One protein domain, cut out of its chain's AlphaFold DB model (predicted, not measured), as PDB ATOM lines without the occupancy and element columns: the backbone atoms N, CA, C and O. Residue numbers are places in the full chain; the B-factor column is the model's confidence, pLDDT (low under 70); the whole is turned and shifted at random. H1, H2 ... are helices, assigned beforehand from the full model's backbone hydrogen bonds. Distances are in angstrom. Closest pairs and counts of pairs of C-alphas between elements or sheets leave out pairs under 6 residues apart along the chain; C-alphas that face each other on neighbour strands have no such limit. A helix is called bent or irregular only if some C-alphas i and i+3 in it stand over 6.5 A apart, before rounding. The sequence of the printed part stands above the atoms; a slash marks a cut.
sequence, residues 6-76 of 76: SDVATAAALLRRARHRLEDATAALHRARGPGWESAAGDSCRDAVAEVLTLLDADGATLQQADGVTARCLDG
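AT A GLANCE: This is residues 6 to 76 of the 76 residues of an uncharacterized protein of Isoptericola sediminis (UniProt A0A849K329). Two long helices, H3 and H1, lie side by side in opposite directions and make a narrow rod, a long helical hairpin in shape. The short helix H2 sits in the turn at one end, where the chain folds back from H1 into H3. The printed part has 71 residues with three named helices, in the order H1, H2, H3, and no named strand, and its class is all helix. It is only just loose, close to extended, with a radius of gyration of the C-alphas of 16.5 A and spans of 55 by 15 by 13 A.

IN THESE COORDINATES: H3, the longest helix, holds residues 40 to 75 and measures 53.1 A from C-alpha 40 at (1.222, -36.891, 49.628) to C-alpha 75 at (28.443, 6.753, 36.446). It is neither bent nor irregular, but only just: C-alphas 41 and 44 are 6.4 A apart. H1 holds residues 6 to 32 and measures 39.4 A, beginning with C-alpha 6 at (21.423, 5.641, 25.985). H2 holds residues 35 to 38 and measures 5.9 A.

HOW THE PARTS SIT: H3 touches H1, with 26 pairs of C-alphas within 8 A. Their closest C-alphas, those of Ala 12 and Asp 67, are 5.6 A apart. The two run opposite ways at a shallow tilt of 20 degrees. H2 and H3 touch only at the corner by their link, H3 with residues 42 to 46 alone; their closest C-alphas, those of Trp 37 and Asp 43, are 6.7 A apart. H1 and H2 are apart. Every O i to N i+4 pair is within hydrogen-bond range in H1, and 30 of 32 are in H3; H2 is too short for such a pair.

THE WHOLE: The C-alphas of Ala 40 and Gly 76, the two farthest apart, are 55.3 A from each other, while those of Ser 6 and Gly 76, the first and last printed, are 13.6 A apart. The links H1 to H2 and H2 to H3 are tight. The printed part has no cut and ends at residue 76, the chain's last. Its mean pLDDT is 84.1; residues 35 to 36 and residue 76 are under 70.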
ATOM      1  N   SER A   6      22.857   5.908  26.171       82.56
ATOM      2  CA  SER A   6      21.423   5.641  25.985       82.56
ATOM      3  C   SER A   6      21.094   4.143  25.889       82.56
ATOM      4  O   SER A   6      20.071   3.697  26.419       82.56
ATOM      5  N   ASP A   7      21.954   3.343  25.254       85.88
ATOM      6  CA  ASP A   7      21.768   1.888  25.153       85.88
ATOM      7  C   ASP A   7      21.963   1.215  26.518       85.88
ATOM      8  O   ASP A   7      21.185   0.340  26.903       85.88
ATOM      9  N   VAL A   8      22.950   1.676  27.296       83.88
ATOM     10  CA  VAL A   8      23.196   1.196  28.668       83.88
ATOM     11  C   VAL A   8      22.039   1.565  29.598       83.88
ATOM     12  O   VAL A   8      21.576   0.719  30.364       83.88
ATOM     13  N   ALA A   9      21.508   2.788  29.500       82.75
ATOM     14  CA  ALA A   9      20.345   3.211  30.282       82.75
ATOM     15  C   ALA A   9      19.097   2.376  29.952       82.75
ATOM     16  O   ALA A   9      18.346   1.981  30.850       82.75
ATOM     17  N   THR A  10      18.905   2.049  28.671       89.06
ATOM     18  CA  THR A  10      17.825   1.162  28.218       89.06
ATOM     19  C   THR A  10      17.999  -0.248  28.784       89.06
ATOM     20  O   THR A  10      17.047  -0.815  29.324       89.06
ATOM     21  N   ALA A  11      19.214  -0.801  28.732       83.81
ATOM     22  CA  ALA A  11      19.521  -2.105  29.313       83.81
ATOM     23  C   ALA A  11      19.260  -2.135  30.831       83.81
ATOM     24  O   ALA A  11      18.595  -3.050  31.314       83.81
ATOM     25  N   ALA A  12      19.687  -1.107  31.568       84.25
ATOM     26  CA  ALA A  12      19.433  -0.987  33.006       84.25
ATOM     27  C   ALA A  12      17.926  -0.970  33.328       84.25
ATOM     28  O   ALA A  12      17.455  -1.679  34.220       84.25
ATOM     29  N   ALA A  13      17.129  -0.214  32.564       87.31
ATOM     30  CA  ALA A  13      15.676  -0.183  32.739       87.31
ATOM     31  C   ALA A  13      15.022  -1.555  32.484       87.31
ATOM     32  O   ALA A  13      14.118  -1.964  33.223       87.31
ATOM     33  N   LEU A  14      15.491  -2.291  31.471       88.88
ATOM     34  CA  LEU A  14      15.014  -3.644  31.168       88.88
ATOM     35  C   LEU A  14      15.358  -4.637  32.285       88.88
ATOM     36  O   LEU A  14      14.490  -5.416  32.682       88.88
ATOM     37  N   LEU A  15      16.575  -4.572  32.832       85.88
ATOM     38  CA  LEU A  15      17.020  -5.429  33.937       85.88
ATOM     39  C   LEU A  15      16.184  -5.208  35.202       85.88
ATOM     40  O   LEU A  15      15.700  -6.172  35.797       85.88
ATOM     41  N   ARG A  16      15.907  -3.950  35.569       85.38
ATOM     42  CA  ARG A  16      15.039  -3.627  36.720       85.38
ATOM     43  C   ARG A  16      13.623  -4.163  36.540       85.38
ATOM     44  O   ARG A  16      13.046  -4.717  37.473       85.38
ATOM     45  N   ARG A  17      13.067  -4.046  35.329       91.88
ATOM     46  CA  ARG A  17      11.742  -4.598  35.008       91.88
ATOM     47  C   ARG A  17      11.724  -6.124  35.088       91.88
ATOM     48  O   ARG A  17      10.741  -6.685  35.568       91.88
ATOM     49  N   ALA A  18      12.772  -6.786  34.600       86.62
ATOM     50  CA  ALA A  18      12.905  -8.236  34.698       86.62
ATOM     51  C   ALA A  18      12.958  -8.683  36.164       86.62
ATOM     52  O   ALA A  18      12.218  -9.589  36.541       86.62
ATOM     53  N   ARG A  19      13.729  -7.980  37.004       87.12
ATOM     54  CA  ARG A  19      13.822  -8.268  38.441       87.12
ATOM     55  C   ARG A  19      12.468  -8.162  39.139       87.12
ATOM     56  O   ARG A  19      12.079  -9.094  39.827       87.12
ATOM     57  N   HIS A  20      11.709  -7.093  38.903       89.19
ATOM     58  CA  HIS A  20      10.380  -6.956  39.513       89.19
ATOM     59  C   HIS A  20       9.410  -8.065  39.098       89.19
ATOM     60  O   HIS A  20       8.684  -8.603  39.927       89.19
ATOM     61  N   ARG A  21       9.431  -8.471  37.823       91.62
ATOM     62  CA  ARG A  21       8.611  -9.601  37.360       91.62
ATOM     63  C   ARG A  21       9.010 -10.920  38.020       91.62
ATOM     64  O   ARG A  21       8.142 -11.749  38.283       91.62
ATOM     65  N   LEU A  22      10.304 -11.113  38.260       87.12
ATOM     66  CA  LEU A  22      10.834 -12.288  38.938       87.12
ATOM     67  C   LEU A  22      10.412 -12.324  40.414       87.12
ATOM     68  O   LEU A  22       9.938 -13.354  40.888       87.12
ATOM     69  N   GLU A  23      10.504 -11.190  41.112       86.06
ATOM     70  CA  GLU A  23      10.019 -11.018  42.489       86.06
ATOM     71  C   GLU A  23       8.517 -11.344  42.594       86.06
ATOM     72  O   GLU A  23       8.106 -12.129  43.452       86.06
ATOM     73  N   ASP A  24       7.699 -10.819  41.672       90.19
ATOM     74  CA  ASP A  24       6.254 -11.075  41.627       90.19
ATOM     75  C   ASP A  24       5.924 -12.562  41.416       90.19
ATOM     76  O   ASP A  24       5.044 -13.113  42.089       90.19
ATOM     77  N   ALA A  25       6.629 -13.225  40.493       84.69
ATOM     78  CA  ALA A  25       6.451 -14.650  40.213       84.69
ATOM     79  C   ALA A  25       6.841 -15.517  41.421       84.69
ATOM     80  O   ALA A  25       6.102 -16.429  41.800       84.69
ATOM     81  N   THR A  26       7.957 -15.184  42.071       86.56
ATOM     82  CA  THR A  26       8.445 -15.852  43.287       86.56
ATOM     83  C   THR A  26       7.425 -15.713  44.420       86.56
ATOM     84  O   THR A  26       7.020 -16.702  45.036       86.56
ATOM     85  N   ALA A  27       6.899 -14.504  44.639       88.00
ATOM     86  CA  ALA A  27       5.851 -14.258  45.627       88.00
ATOM     87  C   ALA A  27       4.553 -15.025  45.314       88.00
ATOM     88  O   ALA A  27       3.887 -15.525  46.225       88.00
ATOM     89  N   ALA A  28       4.178 -15.146  44.037       88.06
ATOM     90  CA  ALA A  28       3.020 -15.934  43.624       88.06
ATOM     91  C   ALA A  28       3.200 -17.433  43.921       88.06
ATOM     92  O   ALA A  28       2.279 -18.046  44.461       88.06
ATOM     93  N   LEU A  29       4.382 -17.998  43.651       85.44
ATOM     94  CA  LEU A  29       4.710 -19.390  43.987       85.44
ATOM     95  C   LEU A  29       4.669 -19.641  45.501       85.44
ATOM     96  O   LEU A  29       4.092 -20.634  45.943       85.44
ATOM     97  N   HIS A  30       5.192 -18.714  46.308       85.19
ATOM     98  CA  HIS A  30       5.091 -18.810  47.766       85.19
ATOM     99  C   HIS A  30       3.647 -18.761  48.267       85.19
ATOM    100  O   HIS A  30       3.291 -19.530  49.155       85.19
ATOM    101  N   ARG A  31       2.793 -17.906  47.690       85.69
ATOM    102  CA  ARG A  31       1.362 -17.871  48.037       85.69
ATOM    103  C   ARG A  31       0.620 -19.134  47.602       85.69
ATOM    104  O   ARG A  31      -0.326 -19.536  48.271       85.69
ATOM    105  N   ALA A  32       1.034 -19.750  46.494       81.69
ATOM    106  CA  ALA A  32       0.443 -20.990  45.999       81.69
ATOM    107  C   ALA A  32       0.767 -22.205  46.888       81.69
ATOM    108  O   ALA A  32      -0.030 -23.145  46.920       81.69
ATOM    109  N   ARG A  33       1.874 -22.168  47.650       74.25
ATOM    110  CA  ARG A  33       2.181 -23.109  48.746       74.25
ATOM    111  C   ARG A  33       1.188 -22.925  49.904       74.25
ATOM    112  O   ARG A  33       1.494 -22.331  50.933       74.25
ATOM    113  N   GLY A  34      -0.030 -23.419  49.709       70.00
ATOM    114  CA  GLY A  34      -1.116 -23.382  50.685       70.00
ATOM    115  C   GLY A  34      -1.372 -24.730  51.376       70.00
ATOM    116  O   GLY A  34      -0.765 -25.742  51.017       70.00
ATOM    117  N   PRO A  35      -2.334 -24.775  52.318       62.88
ATOM    118  CA  PRO A  35      -2.639 -25.959  53.134       62.88
ATOM    119  C   PRO A  35      -3.039 -27.212  52.329       62.88
ATOM    120  O   PRO A  35      -2.913 -28.330  52.813       62.88
ATOM    121  N   GLY A  36      -3.450 -27.070  51.062       65.62
ATOM    122  CA  GLY A  36      -3.740 -28.211  50.178       65.62
ATOM    123  C   GLY A  36      -2.512 -29.034  49.766       65.62
ATOM    124  O   GLY A  36      -2.659 -30.144  49.255       65.62
ATOM    125  N   TRP A  37      -1.299 -28.518  49.985       72.50
ATOM    126  CA  TRP A  37      -0.078 -29.214  49.588       72.50
ATOM    127  C   TRP A  37       0.335 -30.260  50.623       72.50
ATOM    128  O   TRP A  37       1.108 -31.144  50.299       72.50
ATOM    129  N   GLU A  38      -0.154 -30.214  51.865       74.00
ATOM    130  CA  GLU A  38       0.214 -31.137  52.964       74.00
ATOM    131  C   GLU A  38      -0.139 -32.612  52.704       74.00
ATOM    132  O   GLU A  38       0.316 -33.498  53.420       74.00
ATOM    133  N   SER A  39      -0.898 -32.898  51.644       77.12
ATOM    134  CA  SER A  39      -1.124 -34.263  51.169       77.12
ATOM    135  C   SER A  39       0.113 -34.857  50.477       77.12
ATOM    136  O   SER A  39       0.941 -34.131  49.928       77.12
ATOM    137  N   ALA A  40       0.188 -36.189  50.402       73.75
ATOM    138  CA  ALA A  40       1.222 -36.891  49.628       73.75
ATOM    139  C   ALA A  40       1.200 -36.523  48.128       73.75
ATOM    140  O   ALA A  40       2.232 -36.511  47.464       73.75
ATOM    141  N   ALA A  41       0.032 -36.159  47.584       71.12
ATOM    142  CA  ALA A  41      -0.082 -35.633  46.222       71.12
ATOM    143  C   ALA A  41       0.544 -34.230  46.075       71.12
ATOM    144  O   ALA A  41       0.940 -33.838  44.978       71.12
ATOM    145  N   GLY A  42       0.654 -33.478  47.172       78.31
ATOM    146  CA  GLY A  42       1.304 -32.174  47.220       78.31
ATOM    147  C   GLY A  42       2.808 -32.214  47.516       78.31
ATOM    148  O   GLY A  42       3.453 -31.187  47.318       78.31
ATOM    149  N   ASP A  43       3.388 -33.360  47.902       81.94
ATOM    150  CA  ASP A  43       4.848 -33.520  48.053       81.94
ATOM    151  C   ASP A  43       5.583 -33.283  46.731       81.94
ATOM    152  O   ASP A  43       6.457 -32.426  46.646       81.94
ATOM    153  N   SER A  44       5.152 -33.946  45.653       82.25
ATOM    154  CA  SER A  44       5.766 -33.757  44.332       82.25
ATOM    155  C   SER A  44       5.648 -32.308  43.837       82.25
ATOM    156  O   SER A  44       6.575 -31.776  43.228       82.25
ATOM    157  N   CYS A  45       4.532 -31.637  44.144       81.81
ATOM    158  CA  CYS A  45       4.342 -30.230  43.801       81.81
ATOM    159  C   CYS A  45       5.226 -29.309  44.664       81.81
ATOM    160  O   CYS A  45       5.813 -28.360  44.145       81.81
ATOM    161  N   ARG A  46       5.394 -29.615  45.962       83.81
ATOM    162  CA  ARG A  46       6.330 -28.922  46.862       83.81
ATOM    163  C   ARG A  46       7.759 -28.972  46.353       83.81
ATOM    164  O   ARG A  46       8.408 -27.926  46.409       83.81
ATOM    165  N   ASP A  47       8.215 -30.142  45.924       86.69
ATOM    166  CA  ASP A  47       9.585 -30.366  45.468       86.69
ATOM    167  C   ASP A  47       9.837 -29.643  44.146       86.69
ATOM    168  O   ASP A  47      10.771 -28.849  44.054       86.69
ATOM    169  N   ALA A  48       8.934 -29.801  43.171       85.75
ATOM    170  CA  ALA A  48       9.023 -29.095  41.893       85.75
ATOM    171  C   ALA A  48       9.040 -27.568  42.079       85.75
ATOM    172  O   ALA A  48       9.814 -26.856  41.444       85.75
ATOM    173  N   VAL A  49       8.219 -27.034  42.988       87.06
ATOM    174  CA  VAL A  49       8.222 -25.594  43.285       87.06
ATOM    175  C   VAL A  49       9.460 -25.159  44.060       87.06
ATOM    176  O   VAL A  49       9.930 -24.049  43.836       87.06
ATOM    177  N   ALA A  50      10.023 -25.995  44.936       86.75
ATOM    178  CA  ALA A  50      11.294 -25.687  45.592       86.75
ATOM    179  C   ALA A  50      12.453 -25.614  44.583       86.75
ATOM    180  O   ALA A  50      13.287 -24.713  44.673       86.75
ATOM    181  N   GLU A  51      12.472 -26.517  43.602       89.62
ATOM    182  CA  GLU A  51      13.439 -26.500  42.503       89.62
ATOM    183  C   GLU A  51      13.302 -25.218  41.673       89.62
ATOM    184  O   GLU A  51      14.285 -24.506  41.468       89.62
ATOM    185  N   VAL A  52      12.072 -24.858  41.285       87.44
ATOM    186  CA  VAL A  52      11.812 -23.606  40.562       87.44
ATOM    187  C   VAL A  52      12.253 -22.394  41.382       87.44
ATOM    188  O   VAL A  52      12.968 -21.553  40.854       87.44
ATOM    189  N   LEU A  53      11.894 -22.302  42.666       87.62
ATOM    190  CA  LEU A  53      12.300 -21.180  43.525       87.62
ATOM    191  C   LEU A  53      13.827 -21.045  43.622       87.62
ATOM    192  O   LEU A  53      14.342 -19.936  43.555       87.62
ATOM    193  N   THR A  54      14.552 -22.165  43.690       88.81
ATOM    194  CA  THR A  54      16.025 -22.164  43.696       88.81
ATOM    195  C   THR A  54      16.599 -21.580  42.401       88.81
ATOM    196  O   THR A  54      17.564 -20.818  42.436       88.81
ATOM    197  N   LEU A  55      15.999 -21.907  41.251       89.94
ATOM    198  CA  LEU A  55      16.392 -21.336  39.961       89.94
ATOM    199  C   LEU A  55      16.087 -19.832  39.896       89.94
ATOM    200  O   LEU A  55      16.936 -19.055  39.463       89.94
ATOM    201  N   LEU A  56      14.914 -19.410  40.380       86.00
ATOM    202  CA  LEU A  56      14.526 -17.995  40.398       86.00
ATOM    203  C   LEU A  56      15.442 -17.158  41.307       86.00
ATOM    204  O   LEU A  56      15.777 -16.032  40.946       86.00
ATOM    205  N   ASP A  57      15.912 -17.696  42.434       85.50
ATOM    206  CA  ASP A  57      16.888 -17.009  43.292       85.50
ATOM    207  C   ASP A  57      18.229 -16.782  42.570       85.50
ATOM    208  O   ASP A  57      18.808 -15.691  42.638       85.50
ATOM    209  N   ALA A  58      18.712 -17.783  41.826       88.19
ATOM    210  CA  ALA A  58      19.936 -17.666  41.031       88.19
ATOM    211  C   ALA A  58      19.794 -16.636  39.890       88.19
ATOM    212  O   ALA A  58      20.697 -15.819  39.659       88.19
ATOM    213  N   ASP A  59      18.643 -16.620  39.214       87.69
ATOM    214  CA  ASP A  59      18.320 -15.621  38.193       87.69
ATOM    215  C   ASP A  59      18.234 -14.210  38.796       87.69
ATOM    216  O   ASP A  59      18.724 -13.241  38.207       87.69
ATOM    217  N   GLY A  60      17.679 -14.081  40.003       86.50
ATOM    218  CA  GLY A  60      17.593 -12.817  40.733       86.50
ATOM    219  C   GLY A  60      18.967 -12.237  41.053       86.50
ATOM    220  O   GLY A  60      19.223 -11.060  40.775       86.50
ATOM    221  N   ALA A  61      19.883 -13.073  41.552       87.50
ATOM    222  CA  ALA A  61      21.272 -12.685  41.793       87.50
ATOM    223  C   ALA A  61      21.975 -12.238  40.497       87.50
ATOM    224  O   ALA A  61      22.686 -11.229  40.481       87.50
ATOM    225  N   THR A  62      21.717 -12.939  39.390       89.38
ATOM    226  CA  THR A  62      22.260 -12.601  38.066       89.38
ATOM    227  C   THR A  62      21.757 -11.239  37.580       89.38
ATOM    228  O   THR A  62      22.550 -10.398  37.146       89.38
ATOM    229  N   LEU A  63      20.452 -10.971  37.702       86.56
ATOM    230  CA  LEU A  63      19.856  -9.680  37.340       86.56
ATOM    231  C   LEU A  63      20.397  -8.534  38.202       86.56
ATOM    232  O   LEU A  63      20.673  -7.455  37.677       86.56
ATOM    233  N   GLN A  64      20.593  -8.764  39.502       88.00
ATOM    234  CA  GLN A  64      21.184  -7.778  40.408       88.00
ATOM    235  C   GLN A  64      22.630  -7.444  40.020       88.00
ATOM    236  O   GLN A  64      23.016  -6.273  40.009       88.00
ATOM    237  N   GLN A  65      23.432  -8.453  39.669       89.12
ATOM    238  CA  GLN A  65      24.799  -8.236  39.208       89.12
ATOM    239  C   GLN A  65      24.830  -7.442  37.895       89.12
ATOM    240  O   GLN A  65      25.624  -6.508  37.762       89.12
ATOM    241  N   ALA A  66      23.949  -7.765  36.945       85.19
ATOM    242  CA  ALA A  66      23.848  -7.053  35.675       85.19
ATOM    243  C   ALA A  66      23.410  -5.584  35.849       85.19
ATOM    244  O   ALA A  66      24.003  -4.693  35.236       85.19
ATOM    245  N   ASP A  67      22.426  -5.299  36.714       87.62
ATOM    246  CA  ASP A  67      22.015  -3.921  37.038       87.62
ATOM    247  C   ASP A  67      23.181  -3.137  37.666       87.62
ATOM    248  O   ASP A  67      23.478  -2.025  37.238       87.62
ATOM    249  N   GLY A  68      23.942  -3.752  38.580       85.19
ATOM    250  CA  GLY A  68      25.133  -3.133  39.169       85.19
ATOM    251  C   GLY A  68      26.240  -2.810  38.155       85.19
ATOM    252  O   GLY A  68      26.878  -1.760  38.251       85.19
ATOM    253  N   VAL A  69      26.469  -3.680  37.165       88.88
ATOM    254  CA  VAL A  69      27.416  -3.411  36.067       88.88
ATOM    255  C   VAL A  69      26.925  -2.250  35.205       88.88
ATOM    256  O   VAL A  69      27.688  -1.321  34.949       88.88
ATOM    257  N   THR A  70      25.656  -2.268  34.789       87.56
ATOM    258  CA  THR A  70      25.103  -1.191  33.949       87.56
ATOM    259  C   THR A  70      25.073   0.158  34.668       87.56
ATOM    260  O   THR A  70      25.374   1.164  34.035       87.56
ATOM    261  N   ALA A  71      24.817   0.195  35.982       84.06
ATOM    262  CA  ALA A  71      24.908   1.415  36.786       84.06
ATOM    263  C   ALA A  71      26.328   2.008  36.781       84.06
ATOM    264  O   ALA A  71      26.505   3.180  36.470       84.06
ATOM    265  N   ARG A  72      27.357   1.177  36.996       87.75
ATOM    266  CA  ARG A  72      28.763   1.623  36.936       87.75
ATOM    267  C   ARG A  72      29.155   2.188  35.571       87.75
ATOM    268  O   ARG A  72      29.953   3.112  35.513       87.75
ATOM    269  N   CYS A  73      28.611   1.639  34.486       84.69
ATOM    270  CA  CYS A  73      28.837   2.153  33.135       84.69
ATOM    271  C   CYS A  73      28.123   3.485  32.850       84.69
ATOM    272  O   CYS A  73      28.451   4.127  31.860       84.69
ATOM    273  N   LEU A  74      27.130   3.871  33.658       81.12
ATOM    274  CA  LEU A  74      26.443   5.163  33.551       81.12
ATOM    275  C   LEU A  74      27.101   6.248  34.415       81.12
ATOM    276  O   LEU A  74      26.978   7.425  34.086       81.12
ATOM    277  N   ASP A  75      27.780   5.850  35.494       79.94
ATOM    278  CA  ASP A  75      28.443   6.753  36.446       79.94
ATOM    279  C   ASP A  75      29.897   7.111  36.064       79.94
ATOM    280  O   ASP A  75      30.489   7.993  36.691       79.94
ATOM    281  N   GLY A  76      30.488   6.410  35.087       68.25
ATOM    282  CA  GLY A  76      31.866   6.603  34.606       68.25
ATOM    283  C   GLY A  76      31.939   7.307  33.260       68.25
ATOM    284  O   GLY A  76      32.874   8.122  33.094       68.25
TER     285      GLY A  76